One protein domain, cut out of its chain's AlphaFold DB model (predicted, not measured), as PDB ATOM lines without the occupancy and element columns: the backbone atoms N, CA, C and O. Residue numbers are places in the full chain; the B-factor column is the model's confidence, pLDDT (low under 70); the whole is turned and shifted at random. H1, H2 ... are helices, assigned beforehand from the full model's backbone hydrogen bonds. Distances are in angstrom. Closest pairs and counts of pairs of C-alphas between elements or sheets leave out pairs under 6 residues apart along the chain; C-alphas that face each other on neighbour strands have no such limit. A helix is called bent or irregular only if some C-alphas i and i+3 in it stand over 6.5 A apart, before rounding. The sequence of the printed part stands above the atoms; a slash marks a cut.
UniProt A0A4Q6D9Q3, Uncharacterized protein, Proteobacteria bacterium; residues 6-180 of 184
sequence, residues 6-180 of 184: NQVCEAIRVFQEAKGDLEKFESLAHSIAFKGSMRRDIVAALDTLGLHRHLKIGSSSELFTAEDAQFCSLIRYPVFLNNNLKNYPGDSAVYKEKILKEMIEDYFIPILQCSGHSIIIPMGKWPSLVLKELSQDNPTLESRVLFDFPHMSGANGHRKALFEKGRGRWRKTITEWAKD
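AT A GLANCE: This is residues 6 to 180 of the 184 residues of an uncharacterized protein of Proteobacteria bacterium (UniProt A0A4Q6D9Q3). Two groups of helices, H1 to H5 on one side and H6 to H9 on the other, sandwich a core of chain with no named element, in which residues 70 to 74, 119 to 123 and 144 to 150 run. The long, kinked H10 covers one side of this core and packs on H3 and H4, while the hairpin of H1 and H2 makes the far end of its own group. The printed part has 175 residues with ten named helices, H1 to H10 in chain order, and no named strand; the class is all helix. It is compact, with a radius of gyration of the C-alphas of 16.6 A, and rounded, spanning 45 by 38 by 34 A.

IN THESE COORDINATES: H1, residues 6 to 17, begins at C-alpha 6 (221.401, 199.112, 174.756) and is 16.5 A long. H2 is residues 22 to 32, 14.9 A; it is only just irregular, with C-alphas 27 and 30 at 6.9 A. H3 is residues 37 to 49, 18.4 A. The short H4 and H5 are residues 51 to 54 and 60 to 64. H6 is residues 92 to 95. H7, residues 98 to 114, 23.7 A, is only just irregular, with C-alphas 106 and 109 at 6.7 A. H8 is residues 125 to 135, 15.2 A, and H9 residues 139 to 142. H10, residues 159 to 177, 24.6 A, ends at C-alpha 177 (201.867, 172.624, 182.772); it is irregular, with C-alphas 165 and 168 at 7.5 A, and has a kink of 54 degrees near residue 166.

HOW THE PARTS SIT: H1 and H2 form a helical hairpin; they touch, closest at the C-alphas of Phe 15 and Phe 25, 5.7 A, at a steep tilt of 38 degrees, opposite ways. H2 and H5 are close but not clearly touching, closest at the C-alphas of His 30 and Phe 64, 5.4 A. H3 touches H5 with its residues 43 to 47 alone, closest at the C-alphas of Val 43 and Ser 60, 5.3 A. With residues 45 to 49 alone H3 touches H10, closest at the C-alphas of Leu 49 and Arg 171, 5.1 A, at a steep tilt of 47 degrees, the same way. H10 touches H4 with residues 174 to 177 alone, closest at the C-alphas of Leu 51 and Ile 174, 6.5 A. H6 and H7 touch only at the corner, closest at the C-alphas of Val 94 and Leu 100, 5.3 A. H7 and H8 are near each other, with 6 pairs of C-alphas within 10 A. H8 and H9 only just touch, with 3 pairs of C-alphas within 8 A, and only at the corner, closest at the C-alphas of Ser 135 and Glu 142, 5.1 A. H3 and H8 are apart. In H1, H3 and H8 every O i to N i+4 pair is within hydrogen-bond range; in H2 5 of 7 are, in H7 11 of 13, in H10 13 of 15 and in H5 0 of 1, where 2 of 2 O i to N i+3 pairs are; H4, H6 and H9 are too short for an O i to N i+4 pair.

THE WHOLE: The two C-alphas farthest apart, those of Asn 83 and Lys 179, are 49.9 A apart. The printed part has no cut. The links from H5 to H6, 27 residues, and from H9 to H10, 16 residues, are long; in the first, residues 80 to 81 pair antiparallel with residues 86 to 87. The mean pLDDT of the printed part is 91.1, and residues 155 to 156 are under 70.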
ATOM      1  N   ASN A   6     221.974 199.225 176.102       88.44
ATOM      2  CA  ASN A   6     221.401 199.112 174.756       88.44
ATOM      3  C   ASN A   6     219.862 199.105 174.750       88.44
ATOM      4  O   ASN A   6     219.263 199.601 173.803       88.44
ATOM      5  N   GLN A   7     219.220 198.547 175.785       89.06
ATOM      6  CA  GLN A   7     217.757 198.560 175.898       89.06
ATOM      7  C   GLN A   7     217.250 199.980 176.165       89.06
ATOM      8  O   GLN A   7     216.243 200.376 175.591       89.06
ATOM      9  N   VAL A   8     217.974 200.758 176.977       91.00
ATOM     10  CA  VAL A   8     217.662 202.171 177.237       91.00
ATOM     11  C   VAL A   8     217.817 203.009 175.970       91.00
ATOM     12  O   VAL A   8     216.899 203.743 175.620       91.00
ATOM     13  N   CYS A   9     218.935 202.874 175.247       91.12
ATOM     14  CA  CYS A   9     219.146 203.595 173.987       91.12
ATOM     15  C   CYS A   9     218.044 203.291 172.965       91.12
ATOM     16  O   CYS A   9     217.536 204.199 172.312       91.12
ATOM     17  N   GLU A  10     217.653 202.023 172.852       90.06
ATOM     18  CA  GLU A  10     216.599 201.610 171.933       90.06
ATOM     19  C   GLU A  10     215.217 202.131 172.361       90.06
ATOM     20  O   GLU A  10     214.457 202.589 171.511       90.06
ATOM     21  N   ALA A  11     214.908 202.138 173.662       90.19
ATOM     22  CA  ALA A  11     213.673 202.725 174.180       90.19
ATOM     23  C   ALA A  11     213.603 204.237 173.911       90.19
ATOM     24  O   ALA A  11     212.575 204.725 173.448       90.19
ATOM     25  N   ILE A  12     214.701 204.974 174.120       90.62
ATOM     26  CA  ILE A  12     214.775 206.412 173.808       90.62
ATOM     27  C   ILE A  12     214.562 206.653 172.310       90.62
ATOM     28  O   ILE A  12     213.776 207.526 171.943       90.62
ATOM     29  N   ARG A  13     215.211 205.863 171.442       91.56
ATOM     30  CA  ARG A  13     215.042 205.961 169.984       91.56
ATOM     31  C   ARG A  13     213.577 205.782 169.580       91.56
ATOM     32  O   ARG A  13     213.039 206.602 168.843       91.56
ATOM     33  N   VAL A  14     212.921 204.739 170.089       90.44
ATOM     34  CA  VAL A  14     211.511 204.460 169.776       90.44
ATOM     35  C   VAL A  14     210.583 205.535 170.333       90.44
ATOM     36  O   VAL A  14     209.655 205.946 169.644       90.44
ATOM     37  N   PHE A  15     210.846 206.050 171.533       91.19
ATOM     38  CA  PHE A  15     210.072 207.153 172.101       91.19
ATOM     39  C   PHE A  15     210.161 208.426 171.240       91.19
ATOM     40  O   PHE A  15     209.157 209.099 171.002       91.19
ATOM     41  N   GLN A  16     211.347 208.726 170.697       91.44
ATOM     42  CA  GLN A  16     211.541 209.828 169.750       91.44
ATOM     43  C   GLN A  16     210.797 209.592 168.422       91.44
ATOM     44  O   GLN A  16     210.156 210.508 167.909       91.44
ATOM     45  N   GLU A  17     210.810 208.368 167.886       90.06
ATOM     46  CA  GLU A  17     210.055 207.981 166.676       90.06
ATOM     47  C   GLU A  17     208.533 208.012 166.880       90.06
ATOM     48  O   GLU A  17     207.757 208.292 165.953       90.06
ATOM     49  N   ALA A  18     208.096 207.752 168.109       91.94
ATOM     50  CA  ALA A  18     206.717 207.911 168.530       91.94
ATOM     51  C   ALA A  18     206.319 209.386 168.702       91.94
ATOM     52  O   ALA A  18     205.136 209.681 168.793       91.94
ATOM     53  N   LYS A  19     207.272 210.332 168.680       91.56
ATOM     54  CA  LYS A  19     207.029 211.773 168.882       91.56
ATOM     55  C   LYS A  19     206.288 212.078 170.194       91.56
ATOM     56  O   LYS A  19     205.503 213.018 170.255       91.56
ATOM     57  N   GLY A  20     206.542 211.281 171.234       84.06
ATOM     58  CA  GLY A  20     205.882 211.410 172.538       84.06
ATOM     59  C   GLY A  20     204.478 210.802 172.623       84.06
ATOM     60  O   GLY A  20     203.863 210.891 173.682       84.06
ATOM     61  N   ASP A  21     203.981 210.172 171.556       91.81
ATOM     62  CA  ASP A  21     202.754 209.374 171.590       91.81
ATOM     63  C   ASP A  21     202.993 208.088 172.398       91.81
ATOM     64  O   ASP A  21     203.804 207.234 172.020       91.81
ATOM     65  N   LEU A  22     202.312 207.982 173.541       87.38
ATOM     66  CA  LEU A  22     202.472 206.868 174.471       87.38
ATOM     67  C   LEU A  22     201.873 205.570 173.931       87.38
ATOM     68  O   LEU A  22     202.526 204.537 174.045       87.38
ATOM     69  N   GLU A  23     200.712 205.614 173.281       87.56
ATOM     70  CA  GLU A  23     200.083 204.418 172.701       87.56
ATOM     71  C   GLU A  23     200.968 203.852 171.588       87.56
ATOM     72  O   GLU A  23     201.257 202.652 171.525       87.56
ATOM     73  N   LYS A  24     201.503 204.738 170.742       87.44
ATOM     74  CA  LYS A  24     202.459 204.340 169.710       87.44
ATOM     75  C   LYS A  24     203.746 203.783 170.318       87.44
ATOM     76  O   LYS A  24     204.264 202.785 169.815       87.44
ATOM     77  N   PHE A  25     204.273 204.389 171.380       87.69
ATOM     78  CA  PHE A  25     205.450 203.869 172.080       87.69
ATOM     79  C   PHE A  25     205.200 202.467 172.655       87.69
ATOM     80  O   PHE A  25     206.026 201.573 172.459       87.69
ATOM     81  N   GLU A  26     204.056 202.256 173.304       82.44
ATOM     82  CA  GLU A  26     203.653 200.969 173.874       82.44
ATOM     83  C   GLU A  26     203.511 199.893 172.793       82.44
ATOM     84  O   GLU A  26     204.100 198.819 172.928       82.44
ATOM     85  N   SER A  27     202.877 200.214 171.657       82.44
ATOM     86  CA  SER A  27     202.757 199.289 170.516       82.44
ATOM     87  C   SER A  27     204.117 198.830 169.959       82.44
ATOM     88  O   SER A  27     204.258 197.730 169.424       82.44
ATOM     89  N   LEU A  28     205.156 199.657 170.114       82.56
ATOM     90  CA  LEU A  28     206.512 199.367 169.651       82.56
ATOM     91  C   LEU A  28     207.386 198.718 170.734       82.56
ATOM     92  O   LEU A  28     208.435 198.155 170.400       82.56
ATOM     93  N   ALA A  29     206.982 198.744 172.005       78.38
ATOM     94  CA  ALA A  29     207.788 198.274 173.131       78.38
ATOM     95  C   ALA A  29     208.126 196.773 173.028       78.38
ATOM     96  O   ALA A  29     209.272 196.367 173.260       78.38
ATOM     97  N   HIS A  30     207.175 195.942 172.590       79.38
ATOM     98  CA  HIS A  30     207.407 194.506 172.378       79.38
ATOM     99  C   HIS A  30     208.436 194.259 171.262       79.38
ATOM    100  O   HIS A  30     209.350 193.435 171.400       79.38
ATOM    101  N   SER A  31     208.392 195.078 170.205       76.69
ATOM    102  CA  SER A  31     209.309 194.983 169.065       76.69
ATOM    103  C   SER A  31     210.772 195.258 169.434       76.69
ATOM    104  O   SER A  31     211.676 194.763 168.747       76.69
ATOM    105  N   ILE A  32     211.033 195.939 170.556       83.56
ATOM    106  CA  ILE A  32     212.385 196.253 171.047       83.56
ATOM    107  C   ILE A  32     212.846 195.398 172.235       83.56
ATOM    108  O   ILE A  32     214.047 195.340 172.520       83.56
ATOM    109  N   ALA A  33     211.947 194.652 172.880       84.56
ATOM    110  CA  ALA A  33     212.283 193.776 174.001       84.56
ATOM    111  C   ALA A  33     213.351 192.731 173.612       84.56
ATOM    112  O   ALA A  33     213.161 191.921 172.704       84.56
ATOM    113  N   PHE A  34     214.504 192.747 174.286       85.44
ATOM    114  CA  PHE A  34     215.638 191.840 174.024       85.44
ATOM    115  C   PHE A  34     216.183 191.857 172.579       85.44
ATOM    116  O   PHE A  34     216.832 190.893 172.162       85.44
ATOM    117  N   LYS A  35     215.946 192.930 171.806       84.44
ATOM    118  CA  LYS A  35     216.325 193.039 170.384       84.44
ATOM    119  C   LYS A  35     217.764 192.567 170.109       84.44
ATOM    120  O   LYS A  35     218.696 192.862 170.857       84.44
ATOM    121  N   GLY A  36     217.948 191.848 168.999       87.38
ATOM    122  CA  GLY A  36     219.249 191.350 168.544       87.38
ATOM    123  C   GLY A  36     219.495 189.877 168.877       87.38
ATOM    124  O   GLY A  36     218.585 189.050 168.824       87.38
ATOM    125  N   SER A  37     220.750 189.524 169.176       88.25
ATOM    126  CA  SER A  37     221.146 188.135 169.457       88.25
ATOM    127  C   SER A  37     220.481 187.562 170.705       88.25
ATOM    128  O   SER A  37     220.196 186.372 170.732       88.25
ATOM    129  N   MET A  38     220.177 188.398 171.702       88.88
ATOM    130  CA  MET A  38     219.551 187.938 172.940       88.88
ATOM    131  C   MET A  38     218.142 187.383 172.700       88.88
ATOM    132  O   MET A  38     217.856 186.285 173.162       88.88
ATOM    133  N   ARG A  39     217.295 188.076 171.922       92.31
ATOM    134  CA  ARG A  39     215.975 187.563 171.515       92.31
ATOM    135  C   ARG A  39     216.098 186.225 170.796       92.31
ATOM    136  O   ARG A  39     215.388 185.293 171.146       92.31
ATOM    137  N   ARG A  40     217.016 186.110 169.828       92.75
ATOM    138  CA  ARG A  40     217.232 184.846 169.098       92.75
ATOM    139  C   ARG A  40     217.628 183.705 170.034       92.75
ATOM    140  O   ARG A  40     217.069 182.619 169.924       92.75
ATOM    141  N   ASP A  41     218.544 183.964 170.968       92.94
ATOM    142  CA  ASP A  41     218.994 182.979 171.955       92.94
ATOM    143  C   ASP A  41     217.840 182.561 172.895       92.94
ATOM    144  O   ASP A  41     217.692 181.374 173.179       92.94
ATOM    145  N   ILE A  42     216.996 183.505 173.338       94.19
ATOM    146  CA  ILE A  42     215.801 183.225 174.157       94.19
ATOM    147  C   ILE A  42     214.807 182.354 173.383       94.19
ATOM    148  O   ILE A  42     214.418 181.301 173.880       94.19
ATOM    149  N   VAL A  43     214.435 182.756 172.163       95.69
ATOM    150  CA  VAL A  43     213.493 182.008 171.313       95.69
ATOM    151  C   VAL A  43     213.987 180.580 171.097       95.69
ATOM    152  O   VAL A  43     213.253 179.633 171.362       95.69
ATOM    153  N   ALA A  44     215.253 180.411 170.705       95.62
ATOM    154  CA  ALA A  44     215.832 179.091 170.473       95.62
ATOM    155  C   ALA A  44     215.811 178.212 171.735       95.62
ATOM    156  O   ALA A  44     215.521 177.016 171.654       95.62
ATOM    157  N   ALA A  45     216.096 178.787 172.906       95.50
ATOM    158  CA  ALA A  45     216.056 178.069 174.176       95.50
ATOM    159  C   ALA A  45     214.629 177.631 174.545       95.50
ATOM    160  O   ALA A  45     214.417 176.460 174.860       95.50
ATOM    161  N   LEU A  46     213.647 178.533 174.463       96.56
ATOM    162  CA  LEU A  46     212.245 178.233 174.776       96.56
ATOM    163  C   LEU A  46     211.641 177.222 173.792       96.56
ATOM    164  O   LEU A  46     210.950 176.288 174.207       96.56
ATOM    165  N   ASP A  47     211.991 177.320 172.509       97.38
ATOM    166  CA  ASP A  47     211.564 176.353 171.500       97.38
ATOM    167  C   ASP A  47     212.204 174.982 171.707       97.38
ATOM    168  O   ASP A  47     211.527 173.956 171.622       97.38
ATOM    169  N   THR A  48     213.480 174.947 172.094       96.88
ATOM    170  CA  THR A  48     214.168 173.706 172.472       96.88
ATOM    171  C   THR A  48     213.501 173.023 173.667       96.88
ATOM    172  O   THR A  48     213.456 171.788 173.735       96.88
ATOM    173  N   LEU A  49     212.979 173.803 174.615       96.88
ATOM    174  CA  LEU A  49     212.231 173.281 175.757       96.88
ATOM    175  C   LEU A  49     210.818 172.818 175.380       96.88
ATOM    176  O   LEU A  49     210.303 171.904 176.023       96.88
ATOM    177  N   GLY A  50     210.253 173.353 174.297       95.75
ATOM    178  CA  GLY A  50     208.927 173.010 173.785       95.75
ATOM    179  C   GLY A  50     207.815 173.940 174.265       95.75
ATOM    180  O   GLY A  50     206.652 173.553 174.192       95.75
ATOM    181  N   LEU A  51     208.150 175.148 174.740       95.50
ATOM    182  CA  LEU A  51     207.163 176.101 175.260       95.50
ATOM    183  C   LEU A  51     206.097 176.461 174.216       95.50
ATOM    184  O   LEU A  51     204.912 176.439 174.532       95.50
ATOM    185  N   HIS A  52     206.495 176.709 172.964       94.75
ATOM    186  CA  HIS A  52     205.565 177.020 171.871       94.75
ATOM    187  C   HIS A  52     204.460 175.965 171.710       94.75
ATOM    188  O   HIS A  52     203.310 176.307 171.467       94.75
ATOM    189  N   ARG A  53     204.774 174.679 171.926       93.81
ATOM    190  CA  ARG A  53     203.786 173.591 171.824       93.81
ATOM    191  C   ARG A  53     202.763 173.643 172.945       93.81
ATOM    192  O   ARG A  53     201.595 173.363 172.704       93.81
ATOM    193  N   HIS A  54     203.205 173.983 174.154       91.25
ATOM    194  CA  HIS A  54     202.313 174.164 175.295       91.25
ATOM    195  C   HIS A  54     201.374 175.357 175.066       91.25
ATOM    196  O   HIS A  54     200.168 175.218 175.235       91.25
ATOM    197  N   LEU A  55     201.919 176.467 174.564       91.69
ATOM    198  CA  LEU A  55     201.165 177.678 174.227       91.69
ATOM    199  C   LEU A  55     200.363 177.576 172.917       91.69
ATOM    200  O   LEU A  55     199.641 178.502 172.573       91.69
ATOM    201  N   LYS A  56     200.479 176.462 172.178       92.88
ATOM    202  CA  LYS A  56     199.830 176.231 170.873       92.88
ATOM    203  C   LYS A  56     200.158 177.299 169.814       92.88
ATOM    204  O   LYS A  56     199.334 177.588 168.953       92.88
ATOM    205  N   ILE A  57     201.381 177.825 169.850       94.38
ATOM    206  CA  ILE A  57     201.940 178.760 168.861       94.38
ATOM    207  C   ILE A  57     203.021 178.067 168.021       94.38
ATOM    208  O   ILE A  57     203.563 177.027 168.414       94.38
ATOM    209  N   GLY A  58     203.347 178.615 166.850       95.81
ATOM    210  CA  GLY A  58     204.338 178.037 165.939       95.81
ATOM    211  C   GLY A  58     205.765 178.138 166.479       95.81
ATOM    212  O   GLY A  58     206.552 177.198 166.351       95.81
ATOM    213  N   SER A  59     206.097 179.256 167.125       96.94
ATOM    214  CA  SER A  59     207.386 179.479 167.791       96.94
ATOM    215  C   SER A  59     207.247 180.467 168.947       96.94
ATOM    216  O   SER A  59     206.441 181.391 168.907       96.94
ATOM    217  N   SER A  60     208.125 180.356 169.949       96.00
ATOM    218  CA  SER A  60     208.243 181.332 171.044       96.00
ATOM    219  C   SER A  60     208.627 182.740 170.559       96.00
ATOM    220  O   SER A  60     208.634 183.680 171.350       96.00
ATOM    221  N   SER A  61     208.968 182.911 169.277       95.25
ATOM    222  CA  SER A  61     209.145 184.229 168.654       95.25
ATOM    223  C   SER A  61     207.858 185.055 168.602       95.25
ATOM    224  O   SER A  61     207.945 186.278 168.705       95.25
ATOM    225  N   GLU A  62     206.686 184.418 168.527       94.31
ATOM    226  CA  GLU A  62     205.382 185.099 168.498       94.31
ATOM    227  C   GLU A  62     205.094 185.860 169.806       94.31
ATOM    228  O   GLU A  62     204.404 186.877 169.797       94.31
ATOM    229  N   LEU A  63     205.726 185.463 170.920       92.12
ATOM    230  CA  LEU A  63     205.648 186.175 172.203       92.12
ATOM    231  C   LEU A  63     206.189 187.612 172.133       92.12
ATOM    232  O   LEU A  63     205.877 188.428 172.986       92.12
ATOM    233  N   PHE A  64     207.016 187.946 171.142       91.12
ATOM    234  CA  PHE A  64     207.564 189.300 170.985       91.12
ATOM    235  C   PHE A  64     206.653 190.238 170.185       91.12
ATOM    236  O   PHE A  64     207.028 191.383 169.933       91.12
ATOM    237  N   THR A  65     205.486 189.752 169.765       87.69
ATOM    238  CA  THR A  65     204.448 190.523 169.069       87.69
ATOM    239  C   THR A  65     203.057 190.314 169.663       87.69
ATOM    240  O   THR A  65     202.134 191.011 169.265       87.69
ATOM    241  N   ALA A  66     202.895 189.371 170.595       86.94
ATOM    242  CA  ALA A  66     201.637 189.114 171.287       86.94
ATOM    243  C   ALA A  66     201.327 190.211 172.318       86.94
ATOM    244  O   ALA A  66     202.233 190.695 172.995       86.94
ATOM    245  N   GLU A  67     200.051 190.570 172.456       82.94
ATOM    246  CA  GLU A  67     199.574 191.527 173.469       82.94
ATOM    247  C   GLU A  67     199.594 190.915 174.879       82.94
ATOM    248  O   GLU A  67     199.956 191.584 175.844       82.94
ATOM    249  N   ASP A  68     199.329 189.609 174.984       85.00
ATOM    250  CA  ASP A  68     199.294 188.870 176.255       85.00
ATOM    251  C   ASP A  68     200.691 188.525 176.811       85.00
ATOM    252  O   ASP A  68     200.827 187.927 177.881       85.00
ATOM    253  N   ALA A  69     201.759 188.884 176.092       90.12
ATOM    254  CA  ALA A  69     203.134 188.667 176.519       90.12
ATOM    255  C   ALA A  69     203.718 189.945 177.126       90.12
ATOM    256  O   ALA A  69     203.844 190.962 176.456       90.12
ATOM    257  N   GLN A  70     204.151 189.877 178.385       90.19
ATOM    258  CA  GLN A  70     204.735 191.023 179.082       90.19
ATOM    259  C   GLN A  70     206.228 190.830 179.356       90.19
ATOM    260  O   GLN A  70     206.684 189.768 179.782       90.19
ATOM    261  N   PHE A  71     207.000 191.904 179.174       91.19
ATOM    262  CA  PHE A  71     208.427 191.943 179.488       91.19
ATOM    263  C   PHE A  71     208.697 192.987 180.571       91.19
ATOM    264  O   PHE A  71     208.572 194.188 180.338       91.19
ATOM    265  N   CYS A  72     209.122 192.544 181.753       91.81
ATOM    266  CA  CYS A  72     209.453 193.434 182.862       91.81
ATOM    267  C   CYS A  72     210.866 193.178 183.409       91.81
ATOM    268  O   CYS A  72     211.522 192.175 183.112       91.81
ATOM    269  N   SER A  73     211.361 194.130 184.198       93.38
ATOM    270  CA  SER A  73     212.617 194.006 184.941       93.38
ATOM    271  C   SER A  73     212.321 193.934 186.433       93.38
ATOM    272  O   SER A  73     211.410 194.604 186.904       93.38
ATOM    273  N   LEU A  74     213.118 193.147 187.159       95.38
ATOM    274  CA  LEU A  74     213.059 193.065 188.622       95.38
ATOM    275  C   LEU A  74     213.322 194.435 189.260       95.38
ATOM    276  O   LEU A  74     212.635 194.837 190.185       95.38
ATOM    277  N   ILE A  75     214.314 195.149 188.734       96.19
ATOM    278  CA  ILE A  75     214.619 196.531 189.086       96.19
ATOM    279  C   ILE A  75     214.163 197.394 187.913       96.19
ATOM    280  O   ILE A  75     214.638 197.210 186.787       96.19
ATOM    281  N   ARG A  76     213.210 198.299 188.164       93.88
ATOM    282  CA  ARG A  76     212.483 199.041 187.122       93.88
ATOM    283  C   ARG A  76     213.399 199.883 186.235       93.88
ATOM    284  O   ARG A  76     213.239 199.875 185.016       93.88
ATOM    285  N   TYR A  77     214.344 200.593 186.844       93.44
ATOM    286  CA  TYR A  77     215.220 201.537 186.154       93.44
ATOM    287  C   TYR A  77     216.599 200.935 185.852       93.44
ATOM    288  O   TYR A  77     217.047 200.021 186.553       93.44
ATOM    289  N   PRO A  78     217.287 201.407 184.794       93.31
ATOM    290  CA  PRO A  78     218.640 200.962 184.495       93.31
ATOM    291  C   PRO A  78     219.591 201.318 185.642       93.31
ATOM    292  O   PRO A  78     219.678 202.470 186.059       93.31
ATOM    293  N   VAL A  79     220.332 200.319 186.120       93.94
ATOM    294  CA  VAL A  79     221.383 200.496 187.128       93.94
ATOM    295  C   VAL A  79     222.716 200.127 186.499       93.94
ATOM    296  O   VAL A  79     222.861 199.055 185.897       93.94
ATOM    297  N   PHE A  80     223.691 201.015 186.654       93.00
ATOM    298  CA  PHE A  80     225.038 200.852 186.132       93.00
ATOM    299  C   PHE A  80     226.062 200.861 187.262       93.00
ATOM    300  O   PHE A  80     225.899 201.542 188.270       93.00
ATOM    301  N   LEU A  81     227.124 200.088 187.078       89.94
ATOM    302  CA  LEU A  81     228.290 200.071 187.941       89.94
ATOM    303  C   LEU A  81     229.292 201.106 187.441       89.94
ATOM    304  O   LEU A  81     229.680 201.071 186.273       89.94
ATOM    305  N   ASN A  82     229.784 201.931 188.364       84.00
ATOM    306  CA  ASN A  82     230.899 202.852 188.162       84.00
ATOM    307  C   ASN A  82     230.664 203.855 187.007       84.00
ATOM    308  O   ASN A  82     229.584 203.964 186.431       84.00
ATOM    309  N   ASN A  83     231.714 204.591 186.639       84.00
ATOM    310  CA  ASN A  83     231.640 205.642 185.617       84.00
ATOM    311  C   ASN A  83     231.647 205.106 184.171       84.00
ATOM    312  O   ASN A  83     231.533 205.884 183.232       84.00
ATOM    313  N   ASN A  84     231.806 203.793 183.966       84.75
ATOM    314  CA  ASN A  84     231.889 203.179 182.633       84.75
ATOM    315  C   ASN A  84     230.546 202.636 182.118       84.75
ATOM    316  O   ASN A  84     230.532 201.903 181.131       84.75
ATOM    317  N   LEU A  85     229.436 202.965 182.791       87.06
ATOM    318  CA  LEU A  85     228.076 202.545 182.428       87.06
ATOM    319  C   LEU A  85     227.929 201.023 182.249       87.06
ATOM    320  O   LEU A  85     227.096 200.541 181.479       87.06
ATOM    321  N   LYS A  86     228.738 200.230 182.962       90.31
ATOM    322  CA  LYS A  86     228.642 198.771 182.906       90.31
ATOM    323  C   LYS A  86     227.329 198.334 183.549       90.31
ATOM    324  O   LYS A  86     227.072 198.669 184.698       90.31
ATOM    325  N   ASN A  87     226.519 197.546 182.842       90.75
ATOM    326  CA  ASN A  87     225.252 197.032 183.380       90.75
ATOM    327  C   ASN A  87     225.457 196.348 184.744       90.75
ATOM    328  O   ASN A  87     226.319 195.471 184.871       90.75
ATOM    329  N   TYR A  88     224.635 196.704 185.732       91.69
ATOM    330  CA  TYR A  88     224.570 195.993 187.005       91.69
ATOM    331  C   TYR A  88     224.056 194.557 186.776       91.69
ATOM    332  O   TYR A  88     222.929 194.373 186.310       91.69
ATOM    333  N   PRO A  89     224.854 193.513 187.077       87.25
ATOM    334  CA  PRO A  89     224.471 192.126 186.802       87.25
ATOM    335  C   PRO A  89     223.484 191.560 187.837       87.25
ATOM    336  O   PRO A  89     222.962 190.457 187.646       87.25
ATOM    337  N   GLY A  90     223.233 192.297 188.924       90.75
ATOM    338  CA  GLY A  90     222.587 191.782 190.122       90.75
ATOM    339  C   GLY A  90     223.593 191.162 191.087       90.75
ATOM    340  O   GLY A  90     224.451 190.367 190.694       90.75
ATOM    341  N   ASP A  91     223.437 191.468 192.366       92.25
ATOM    342  CA  ASP A  91     224.117 190.844 193.498       92.25
ATOM    343  C   ASP A  91     223.211 190.911 194.750       92.25
ATOM    344  O   ASP A  91     222.019 191.201 194.648       92.25
ATOM    345  N   SER A  92     223.760 190.643 195.943       92.62
ATOM    346  CA  SER A  92     222.984 190.684 197.193       92.62
ATOM    347  C   SER A  92     222.425 192.068 197.542       92.62
ATOM    348  O   SER A  92     221.613 192.161 198.458       92.62
ATOM    349  N   ALA A  93     222.843 193.130 196.843       92.50
ATOM    350  CA  ALA A  93     222.327 194.479 197.034       92.50
ATOM    351  C   ALA A  93     220.820 194.568 196.781       92.50
ATOM    352  O   ALA A  93     220.173 195.381 197.432       92.50
ATOM    353  N   VAL A  94     220.233 193.682 195.961       93.44
ATOM    354  CA  VAL A  94     218.764 193.603 195.794       93.44
ATOM    355  C   VAL A  94     218.022 193.403 197.125       93.44
ATOM    356  O   VAL A  94     216.864 193.780 197.238       93.44
ATOM    357  N   TYR A  95     218.705 192.868 198.145       91.56
ATOM    358  CA  TYR A  95     218.185 192.641 199.497       91.56
ATOM    359  C   TYR A  95     218.819 193.532 200.570       91.56
ATOM    360  O   TYR A  95     218.508 193.379 201.752       91.56
ATOM    361  N   LYS A  96     219.724 194.442 200.213       93.00
ATOM    362  CA  LYS A  96     220.448 195.279 201.186       93.00
ATOM    363  C   LYS A  96     220.239 196.761 200.932       93.00
ATOM    364  O   LYS A  96     220.031 197.508 201.880       93.00
ATOM    365  N   GLU A  97     220.236 197.159 199.668       95.38
ATOM    366  CA  GLU A  97     220.088 198.549 199.264       95.38
ATOM    367  C   GLU A  97     218.616 198.932 199.230       95.38
ATOM    368  O   GLU A  97     217.832 198.369 198.464       95.38
ATOM    369  N   LYS A  98     218.255 199.919 200.054       96.31
ATOM    370  CA  LYS A  98     216.876 200.393 200.210       96.31
ATOM    371  C   LYS A  98     216.232 200.736 198.864       96.31
ATOM    372  O   LYS A  98     215.164 200.226 198.563       96.31
ATOM    373  N   ILE A  99     216.939 201.485 198.017       95.44
ATOM    374  CA  ILE A  99     216.429 201.900 196.705       95.44
ATOM    375  C   ILE A  99     216.130 200.715 195.769       95.44
ATOM    376  O   ILE A  99     215.200 200.775 194.971       95.44
ATOM    377  N   LEU A 100     216.902 199.623 195.848       96.06
ATOM    378  CA  LEU A 100     216.662 198.442 195.016       96.06
ATOM    379  C   LEU A 100     215.477 197.630 195.537       96.06
ATOM    380  O   LEU A 100     214.704 197.126 194.727       96.06
ATOM    381  N   LYS A 101     215.316 197.538 196.863       95.69
ATOM    382  CA  LYS A 101     214.145 196.909 197.485       95.69
ATOM    383  C   LYS A 101     212.862 197.641 197.142       95.69
ATOM    384  O   LYS A 101     211.941 197.006 196.650       95.69
ATOM    385  N   GLU A 102     212.845 198.961 197.313       96.31
ATOM    386  CA  GLU A 102     211.693 199.804 196.978       96.31
ATOM    387  C   GLU A 102     211.314 199.631 195.501       96.31
ATOM    388  O   GLU A 102     210.147 199.465 195.176       96.31
ATOM    389  N   MET A 103     212.284 199.516 194.583       96.69
ATOM    390  CA  MET A 103     211.957 199.214 193.183       96.69
ATOM    391  C   MET A 103     211.281 197.845 192.978       96.69
ATOM    392  O   MET A 103     210.476 197.691 192.057       96.69
ATOM    393  N   ILE A 104     211.617 196.842 193.789       96.81
ATOM    394  CA  ILE A 104     210.978 195.521 193.729       96.81
ATOM    395  C   ILE A 104     209.574 195.604 194.335       96.81
ATOM    396  O   ILE A 104     208.615 195.157 193.708       96.81
ATOM    397  N   GLU A 105     209.465 196.183 195.526       96.56
ATOM    398  CA  GLU A 105     208.235 196.279 196.313       96.56
ATOM    399  C   GLU A 105     207.187 197.168 195.631       96.56
ATOM    400  O   GLU A 105     206.045 196.745 195.478       96.56
ATOM    401  N   ASP A 106     207.589 198.335 195.126       96.69
ATOM    402  CA  ASP A 106     206.670 199.339 194.582       96.69
ATOM    403  C   ASP A 106     206.316 199.108 193.107       96.69
ATOM    404  O   ASP A 106     205.325 199.651 192.618       96.69
ATOM    405  N   TYR A 107     207.113 198.325 192.364       95.81
ATOM    406  CA  TYR A 107     206.903 198.133 190.920       95.81
ATOM    407  C   TYR A 107     206.822 196.668 190.503       95.81
ATOM    408  O   TYR A 107     205.873 196.280 189.820       95.81
ATOM    409  N   PHE A 108     207.800 195.834 190.869       96.69
ATOM    410  CA  PHE A 108     207.827 194.446 190.397       96.69
ATOM    411  C   PHE A 108     206.727 193.591 191.034       96.69
ATOM    412  O   PHE A 108     206.043 192.859 190.317       96.69
ATOM    413  N   ILE A 109     206.528 193.691 192.352       96.12
ATOM    414  CA  ILE A 109     205.492 192.929 193.064       96.12
ATOM    415  C   ILE A 109     204.081 193.284 192.557       96.12
ATOM    416  O   ILE A 109     203.341 192.350 192.247       96.12
ATOM    417  N   PRO A 110     203.703 194.564 192.364       96.12
ATOM    418  CA  PRO A 110     202.417 194.913 191.762       96.12
ATOM    419  C   PRO A 110     202.213 194.320 190.363       96.12
ATOM    420  O   PRO A 110     201.162 193.745 190.087       96.12
ATOM    421  N   ILE A 111     203.232 194.369 189.491       94.38
ATOM    422  CA  ILE A 111     203.171 193.721 188.166       94.38
ATOM    423  C   ILE A 111     202.926 192.216 188.323       94.38
ATOM    424  O   ILE A 111     202.087 191.636 187.633       94.38
ATOM    425  N   LEU A 112     203.635 191.575 189.253       94.75
ATOM    426  CA  LEU A 112     203.496 190.150 189.523       94.75
ATOM    427  C   LEU A 112     202.095 189.792 190.042       94.75
ATOM    428  O   LEU A 112     201.537 188.778 189.622       94.75
ATOM    429  N   GLN A 113     201.507 190.615 190.905       93.06
ATOM    430  CA  GLN A 113     200.146 190.426 191.418       93.06
ATOM    431  C   GLN A 113     199.091 190.565 190.312       93.06
ATOM    432  O   GLN A 113     198.133 189.797 190.286       93.06
ATOM    433  N   CYS A 114     199.303 191.472 189.356       92.12
ATOM    434  CA  CYS A 114     198.423 191.658 188.199       92.12
ATOM    435  C   CYS A 114     198.615 190.611 187.088       92.12
ATOM    436  O   CYS A 114     197.805 190.548 186.169       92.12
ATOM    437  N   SER A 115     199.651 189.769 187.160       89.62
ATOM    438  CA  SER A 115     199.977 188.788 186.109       89.62
ATOM    439  C   SER A 115     199.049 187.563 186.049       89.62
ATOM    440  O   SER A 115     199.344 186.615 185.325       89.62
ATOM    441  N   GLY A 116     197.972 187.527 186.838       86.88
ATOM    442  CA  GLY A 116     196.950 186.476 186.786       86.88
ATOM    443  C   GLY A 116     197.522 185.053 186.793       86.88
ATOM    444  O   GLY A 116     198.217 184.662 187.730       86.88
ATOM    445  N   HIS A 117     197.232 184.292 185.735       86.56
ATOM    446  CA  HIS A 117     197.703 182.916 185.532       86.56
ATOM    447  C   HIS A 117     198.885 182.797 184.555       86.56
ATOM    448  O   HIS A 117     199.284 181.688 184.214       86.56
ATOM    449  N   SER A 118     199.497 183.914 184.148       92.12
ATOM    450  CA  SER A 118     200.589 183.903 183.173       92.12
ATOM    451  C   SER A 118     201.781 183.070 183.645       92.12
ATOM    452  O   SER A 118     202.170 183.114 184.819       92.12
ATOM    453  N   ILE A 119     202.408 182.374 182.698       94.50
ATOM    454  CA  ILE A 119     203.701 181.713 182.891       94.50
ATOM    455  C   ILE A 119     204.790 182.770 183.086       94.50
ATOM    456  O   ILE A 119     204.916 183.711 182.303       94.50
ATOM    457  N   ILE A 120     205.631 182.581 184.099       96.06
ATOM    458  CA  ILE A 120     206.705 183.509 184.448       96.06
ATOM    459  C   ILE A 120     208.058 182.847 184.202       96.06
ATOM    460  O   ILE A 120     208.371 181.791 184.753       96.06
ATOM    461  N   ILE A 121     208.912 183.495 183.409       96.12
ATOM    462  CA  ILE A 121     210.247 182.982 183.083       96.12
ATOM    463  C   ILE A 121     211.321 183.960 183.593       96.12
ATOM    464  O   ILE A 121     211.670 184.916 182.894       96.12
ATOM    465  N   PRO A 122     211.877 183.755 184.805       95.19
ATOM    466  CA  PRO A 122     212.906 184.635 185.347       95.19
ATOM    467  C   PRO A 122     214.220 184.505 184.584       95.19
ATOM    468  O   PRO A 122     214.897 183.483 184.644       95.19
ATOM    469  N   MET A 123     214.641 185.580 183.923       91.38
ATOM    470  CA  MET A 123     215.937 185.632 183.246       91.38
ATOM    471  C   MET A 123     217.072 185.883 184.253       91.38
ATOM    472  O   MET A 123     217.433 187.030 184.535       91.38
ATOM    473  N   GLY A 124     217.674 184.811 184.772       90.88
ATOM    474  CA  GLY A 124     218.883 184.845 185.597       90.88
ATOM    475  C   GLY A 124     218.677 184.558 187.089       90.88
ATOM    476  O   GLY A 124     217.564 184.423 187.590       90.88
ATOM    477  N   LYS A 125     219.804 184.482 187.815       92.00
ATOM    478  CA  LYS A 125     219.870 184.051 189.224       92.00
ATOM    479  C   LYS A 125     218.971 184.875 190.146       92.00
ATOM    480  O   LYS A 125     218.198 184.317 190.907       92.00
ATOM    481  N   TRP A 126     219.106 186.192 190.110       94.88
ATOM    482  CA  TRP A 126     218.474 187.069 191.094       94.88
ATOM    483  C   TRP A 126     216.964 187.238 190.905       94.88
ATOM    484  O   TRP A 126     216.267 187.114 191.904       94.88
ATOM    485  N   PRO A 127     216.416 187.411 189.679       95.44
ATOM    486  CA  PRO A 127     214.967 187.312 189.489       95.44
ATOM    487  C   PRO A 127     214.407 185.960 189.943       95.44
ATOM    488  O   PRO A 127     213.342 185.920 190.544       95.44
ATOM    489  N   SER A 128     215.143 184.860 189.720       96.12
ATOM    490  CA  SER A 128     214.746 183.536 190.222       96.12
ATOM    491  C   SER A 128     214.717 183.481 191.753       96.12
ATOM    492  O   SER A 128     213.757 182.971 192.316       96.12
ATOM    493  N   LEU A 129     215.737 184.016 192.435       96.44
ATOM    494  CA  LEU A 129     215.789 184.039 193.902       96.44
ATOM    495  C   LEU A 129     214.642 184.848 194.512       96.44
ATOM    496  O   LEU A 129     213.972 184.338 195.403       96.44
ATOM    497  N   VAL A 130     214.375 186.050 193.991       96.56
ATOM    498  CA  VAL A 130     213.262 186.878 194.475       96.56
ATOM    499  C   VAL A 130     211.925 186.177 194.242       96.56
ATOM    500  O   VAL A 130     211.113 186.099 195.154       96.56
ATOM    501  N   LEU A 131     211.700 185.597 193.056       97.00
ATOM    502  CA  LEU A 131     210.466 184.846 192.809       97.00
ATOM    503  C   LEU A 131     210.330 183.626 193.722       97.00
ATOM    504  O   LEU A 131     209.219 183.337 194.144       97.00
ATOM    505  N   LYS A 132     211.421 182.915 194.038       97.00
ATOM    506  CA  LYS A 132     211.375 181.778 194.972       97.00
ATOM    507  C   LYS A 132     210.918 182.213 196.354       97.00
ATOM    508  O   LYS A 132     210.077 181.544 196.932       97.00
ATOM    509  N   GLU A 133     211.451 183.322 196.854       96.06
ATOM    510  CA  GLU A 133     211.063 183.903 198.142       96.06
ATOM    511  C   GLU A 133     209.585 184.306 198.146       96.06
ATOM    512  O   GLU A 133     208.835 183.870 199.011       96.06
ATOM    513  N   LEU A 134     209.133 185.012 197.105       95.12
ATOM    514  CA  LEU A 134     207.724 185.394 196.941       95.12
ATOM    515  C   LEU A 134     206.776 184.197 196.748       95.12
ATOM    516  O   LEU A 134     205.566 184.341 196.914       95.12
ATOM    517  N   SER A 135     207.306 183.030 196.374       95.44
ATOM    518  CA  SER A 135     206.520 181.815 196.130       95.44
ATOM    519  C   SER A 135     206.421 180.889 197.342       95.44
ATOM    520  O   SER A 135     205.607 179.975 197.288       95.44
ATOM    521  N   GLN A 136     207.201 181.102 198.415       93.69
ATOM    522  CA  GLN A 136     207.297 180.162 199.550       93.69
ATOM    523  C   GLN A 136     205.930 179.793 200.141       93.69
ATOM    524  O   GLN A 136     205.677 178.619 200.395       93.69
ATOM    525  N   ASP A 137     205.042 180.779 200.266       90.75
ATOM    526  CA  ASP A 137     203.677 180.607 200.778       90.75
ATOM    527  C   ASP A 137     202.610 180.870 199.697       90.75
ATOM    528  O   ASP A 137     201.446 181.143 199.994       90.75
ATOM    529  N   ASN A 138     202.993 180.802 198.416       92.62
ATOM    530  CA  ASN A 138     202.106 181.052 197.281       92.62
ATOM    531  C   ASN A 138     202.221 179.932 196.229       92.62
ATOM    532  O   ASN A 138     202.879 180.112 195.198       92.62
ATOM    533  N   PRO A 139     201.536 178.788 196.444       90.56
ATOM    534  CA  PRO A 139     201.587 177.639 195.536       90.56
ATOM    535  C   PRO A 139     201.113 177.970 194.116       90.56
ATOM    536  O   PRO A 139     201.607 177.407 193.139       90.56
ATOM    537  N   THR A 140     200.172 178.910 193.983       90.94
ATOM    538  CA  THR A 140     199.682 179.377 192.681       90.94
ATOM    539  C   THR A 140     200.798 180.066 191.900       90.94
ATOM    540  O   THR A 140     200.984 179.779 190.719       90.94
ATOM    541  N   LEU A 141     201.575 180.939 192.548       93.44
ATOM    542  CA  LEU A 141     202.747 181.556 191.932       93.44
ATOM    543  C   LEU A 141     203.840 180.521 191.647       93.44
ATOM    544  O   LEU A 141     204.364 180.492 190.537       93.44
ATOM    545  N   GLU A 142     204.150 179.650 192.604       93.94
ATOM    546  CA  GLU A 142     205.191 178.632 192.433       93.94
ATOM    547  C   GLU A 142     204.923 177.751 191.206       93.94
ATOM    548  O   GLU A 142     205.821 177.492 190.399       93.94
ATOM    549  N   SER A 143     203.659 177.358 191.021       92.56
ATOM    550  CA  SER A 143     203.236 176.446 189.958       92.56
ATOM    551  C   SER A 143     203.418 176.991 188.543       92.56
ATOM    552  O   SER A 143     203.419 176.194 187.613       92.56
ATOM    553  N   ARG A 144     203.605 178.304 188.355       93.56
ATOM    554  CA  ARG A 144     203.683 178.953 187.032       93.56
ATOM    555  C   ARG A 144     205.040 179.590 186.725       93.56
ATOM    556  O   ARG A 144     205.168 180.309 185.736       93.56
ATOM    557  N   VAL A 145     206.070 179.337 187.539       95.94
ATOM    558  CA  VAL A 145     207.403 179.945 187.369       95.94
ATOM    559  C   VAL A 145     208.438 178.930 186.869       95.94
ATOM    560  O   VAL A 145     208.669 177.882 187.468       95.94
ATOM    561  N   LEU A 146     209.164 179.277 185.801       96.38
ATOM    562  CA  LEU A 146     210.291 178.489 185.290       96.38
ATOM    563  C   LEU A 146     211.600 178.838 186.019       96.38
ATOM    564  O   LEU A 146     212.497 179.477 185.462       96.38
ATOM    565  N   PHE A 147     211.714 178.446 187.288       96.44
ATOM    566  CA  PHE A 147     212.830 178.849 188.150       96.44
ATOM    567  C   PHE A 147     214.226 178.533 187.591       96.44
ATOM    568  O   PHE A 147     214.477 177.520 186.937       96.44
ATOM    569  N   ASP A 148     215.176 179.399 187.946       94.75
ATOM    570  CA  ASP A 148     216.610 179.331 187.641       94.75
ATOM    571  C   ASP A 148     216.962 179.348 186.149       94.75
ATOM    572  O   ASP A 148     218.076 178.964 185.784       94.75
ATOM    573  N   PHE A 149     216.047 179.792 185.285       94.25
ATOM    574  CA  PHE A 149     216.335 179.948 183.865       94.25
ATOM    575  C   PHE A 149     217.517 180.924 183.656       94.25
ATOM    576  O   PHE A 149     217.576 181.992 184.278       94.25
ATOM    577  N   PRO A 150     218.527 180.568 182.840       91.00
ATOM    578  CA  PRO A 150     219.753 181.346 182.741       91.00
ATOM    579  C   PRO A 150     219.515 182.673 182.022       91.00
ATOM    580  O   PRO A 150     218.704 182.782 181.107       91.00
ATOM    581  N   HIS A 151     220.295 183.692 182.383       85.94
ATOM    582  CA  HIS A 151     220.310 184.929 181.612       85.94
ATOM    583  C   HIS A 151     220.963 184.681 180.242       85.94
ATOM    584  O   HIS A 151     222.126 184.264 180.176       85.94
ATOM    585  N   MET A 152     220.237 184.979 179.161       83.00
ATOM    586  CA  MET A 152     220.622 184.636 177.780       83.00
ATOM    587  C   MET A 152     221.533 185.672 177.097       83.00
ATOM    588  O   MET A 152     221.792 185.590 175.900       83.00
ATOM    589  N   SER A 153     222.058 186.655 177.831       78.62
ATOM    590  CA  SER A 153     222.983 187.644 177.260       78.62
ATOM    591  C   SER A 153     224.304 187.038 176.790       78.62
ATOM    592  O   SER A 153     224.907 186.233 177.500       78.62
ATOM    593  N   GLY A 154     224.838 187.554 175.677       70.38
ATOM    594  CA  GLY A 154     226.142 187.163 175.128       70.38
ATOM    595  C   GLY A 154     227.324 187.298 176.098       70.38
ATOM    596  O   GLY A 154     228.222 186.464 176.063       70.38
ATOM    597  N   ALA A 155     227.280 188.275 177.013       67.69
ATOM    598  CA  ALA A 155     228.299 188.491 178.046       67.69
ATOM    599  C   ALA A 155     228.409 187.337 179.067       67.69
ATOM    600  O   ALA A 155     229.380 187.261 179.815       67.69
ATOM    601  N   ASN A 156     227.428 186.430 179.101       66.56
ATOM    602  CA  ASN A 156     227.455 185.244 179.943       66.56
ATOM    603  C   ASN A 156     228.069 184.066 179.167       66.56
ATOM    604  O   ASN A 156     227.367 183.333 178.460       66.56
ATOM    605  N   GLY A 157     229.389 183.885 179.291       72.31
ATOM    606  CA  GLY A 157     230.133 182.806 178.625       72.31
ATOM    607  C   GLY A 157     229.674 181.397 179.025       72.31
ATOM    608  O   GLY A 157     229.746 180.470 178.223       72.31
ATOM    609  N   HIS A 158     229.098 181.245 180.220       80.31
ATOM    610  CA  HIS A 158     228.628 179.959 180.742       80.31
ATOM    611  C   HIS A 158     227.164 179.644 180.400       80.31
ATOM    612  O   HIS A 158     226.666 178.586 180.786       80.31
ATOM    613  N   ARG A 159     226.455 180.520 179.670       83.31
ATOM    614  CA  ARG A 159     225.003 180.377 179.445       83.31
ATOM    615  C   ARG A 159     224.601 179.039 178.821       83.31
ATOM    616  O   ARG A 159     223.613 178.458 179.249       83.31
ATOM    617  N   LYS A 160     225.384 178.518 177.867       86.19
ATOM    618  CA  LYS A 160     225.101 177.234 177.200       86.19
ATOM    619  C   LYS A 160     225.207 176.053 178.167       86.19
ATOM    620  O   LYS A 160     224.322 175.209 178.192       86.19
ATOM    621  N   ALA A 161     226.254 176.028 178.993       89.62
ATOM    622  CA  ALA A 161     226.450 174.981 179.993       89.62
ATOM    623  C   ALA A 161     225.370 175.032 181.087       89.62
ATOM    624  O   ALA A 161     224.843 173.996 181.484       89.62
ATOM    625  N   LEU A 162     225.000 176.239 181.537       90.62
ATOM    626  CA  LEU A 162     223.897 176.433 182.482       90.62
ATOM    627  C   LEU A 162     222.560 175.977 181.894       90.62
ATOM    628  O   LEU A 162     221.785 175.324 182.592       90.62
ATOM    629  N   PHE A 163     222.306 176.295 180.620       93.12
ATOM    630  CA  PHE A 163     221.104 175.850 179.932       93.12
ATOM    631  C   PHE A 163     221.054 174.323 179.841       93.12
ATOM    632  O   PHE A 163     220.078 173.721 180.276       93.12
ATOM    633  N   GLU A 164     222.118 173.678 179.364       94.00
ATOM    634  CA  GLU A 164     222.122 172.220 179.212       94.00
ATOM    635  C   GLU A 164     221.948 171.506 180.560       94.00
ATOM    636  O   GLU A 164     221.146 170.582 180.672       94.00
ATOM    637  N   LYS A 165     222.588 172.008 181.626       94.88
ATOM    638  CA  LYS A 165     222.439 171.465 182.984       94.88
ATOM    639  C   LYS A 165     220.996 171.523 183.504       94.88
ATOM    640  O   LYS A 165     220.580 170.632 184.238       94.88
ATOM    641  N   GLY A 166     220.239 172.571 183.171       95.19
ATOM    642  CA  GLY A 166     218.856 172.747 183.634       95.19
ATOM    643  C   GLY A 166     217.782 172.242 182.667       95.19
ATOM    644  O   GLY A 166     216.620 172.119 183.059       95.19
ATOM    645  N   ARG A 167     218.155 171.917 181.423       96.19
ATOM    646  CA  ARG A 167     217.240 171.627 180.312       96.19
ATOM    647  C   ARG A 167     216.189 170.573 180.644       96.19
ATOM    648  O   ARG A 167     215.005 170.790 180.392       96.19
ATOM    649  N   GLY A 168     216.611 169.447 181.220       97.25
ATOM    650  CA  GLY A 168     215.710 168.349 181.579       97.25
ATOM    651  C   GLY A 168     214.637 168.775 182.582       97.25
ATOM    652  O   GLY A 168     213.459 168.484 182.384       97.25
ATOM    653  N   ARG A 169     215.027 169.541 183.610       96.75
ATOM    654  CA  ARG A 169     214.114 170.063 184.634       96.75
ATOM    655  C   ARG A 169     213.073 171.000 184.026       96.75
ATOM    656  O   ARG A 169     211.891 170.796 184.250       96.75
ATOM    657  N   TRP A 170     213.487 171.979 183.220       96.94
ATOM    658  CA  TRP A 170     212.543 172.934 182.625       96.94
ATOM    659  C   TRP A 170     211.592 172.288 181.623       96.94
ATOM    660  O   TRP A 170     210.410 172.613 181.606       96.94
ATOM    661  N   ARG A 171     212.077 171.333 180.819       96.62
ATOM    662  CA  ARG A 171     211.205 170.563 179.928       96.62
ATOM    663  C   ARG A 171     210.172 169.761 180.720       96.62
ATOM    664  O   ARG A 171     209.021 169.688 180.297       96.62
ATOM    665  N   LYS A 172     210.562 169.179 181.861       95.62
ATOM    666  CA  LYS A 172     209.630 168.484 182.756       95.62
ATOM    667  C   LYS A 172     208.550 169.442 183.266       95.62
ATOM    668  O   LYS A 172     207.380 169.140 183.075       95.62
ATOM    669  N   THR A 173     208.939 170.607 183.790       95.44
ATOM    670  CA  THR A 173     208.006 171.643 184.269       95.44
ATOM    671  C   THR A 173     207.009 172.067 183.186       95.44
ATOM    672  O   THR A 173     205.808 172.026 183.410       95.44
ATOM    673  N   ILE A 174     207.476 172.369 181.970       94.81
ATOM    674  CA  ILE A 174     206.589 172.743 180.849       94.81
ATOM    675  C   ILE A 174     205.642 171.594 180.467       94.81
ATOM    676  O   ILE A 174     204.484 171.815 180.119       94.81
ATOM    677  N   THR A 175     206.113 170.347 180.543       92.75
ATOM    678  CA  THR A 175     205.270 169.170 180.278       92.75
ATOM    679  C   THR A 175     204.214 168.971 181.369       92.75
ATOM    680  O   THR A 175     203.128 168.478 181.082       92.75
ATOM    681  N   GLU A 176     204.527 169.325 182.615       91.81
ATOM    682  CA  GLU A 176     203.581 169.299 183.733       91.81
ATOM    683  C   GLU A 176     202.497 170.371 183.559       91.81
ATOM    684  O   GLU A 176     201.323 170.041 183.704       91.81
ATOM    685  N   TRP A 177     202.850 171.584 183.115       91.31
ATOM    686  CA  TRP A 177     201.867 172.624 182.772       91.31
ATOM    687  C   TRP A 177     200.887 172.175 181.696       91.31
ATOM    688  O   TRP A 177     199.689 172.372 181.828       91.31
ATOM    689  N   ALA A 178     201.357 171.463 180.668       81.56
ATOM    690  CA  ALA A 178     200.473 170.943 179.624       81.56
ATOM    691  C   ALA A 178     199.421 169.935 180.132       81.56
ATOM    692  O   ALA A 178     198.455 169.660 179.422       81.56
ATOM    693  N   LYS A 179     199.608 169.363 181.329       81.44
ATOM    694  CA  LYS A 179     198.655 168.440 181.963       81.44
ATOM    695  C   LYS A 179     197.712 169.142 182.938       81.44
ATOM    696  O   LYS A 179     196.663 168.585 183.250       81.44
ATOM    697  N   ASP A 180     198.080 170.324 183.425       75.94
ATOM    698  CA  ASP A 180     197.297 171.093 184.383       75.94
ATOM    699  C   ASP A 180     196.595 172.253 183.667       75.94
ATOM    700  O   ASP A 180     197.208 173.265 183.344       75.94
TER     701      ASP A 180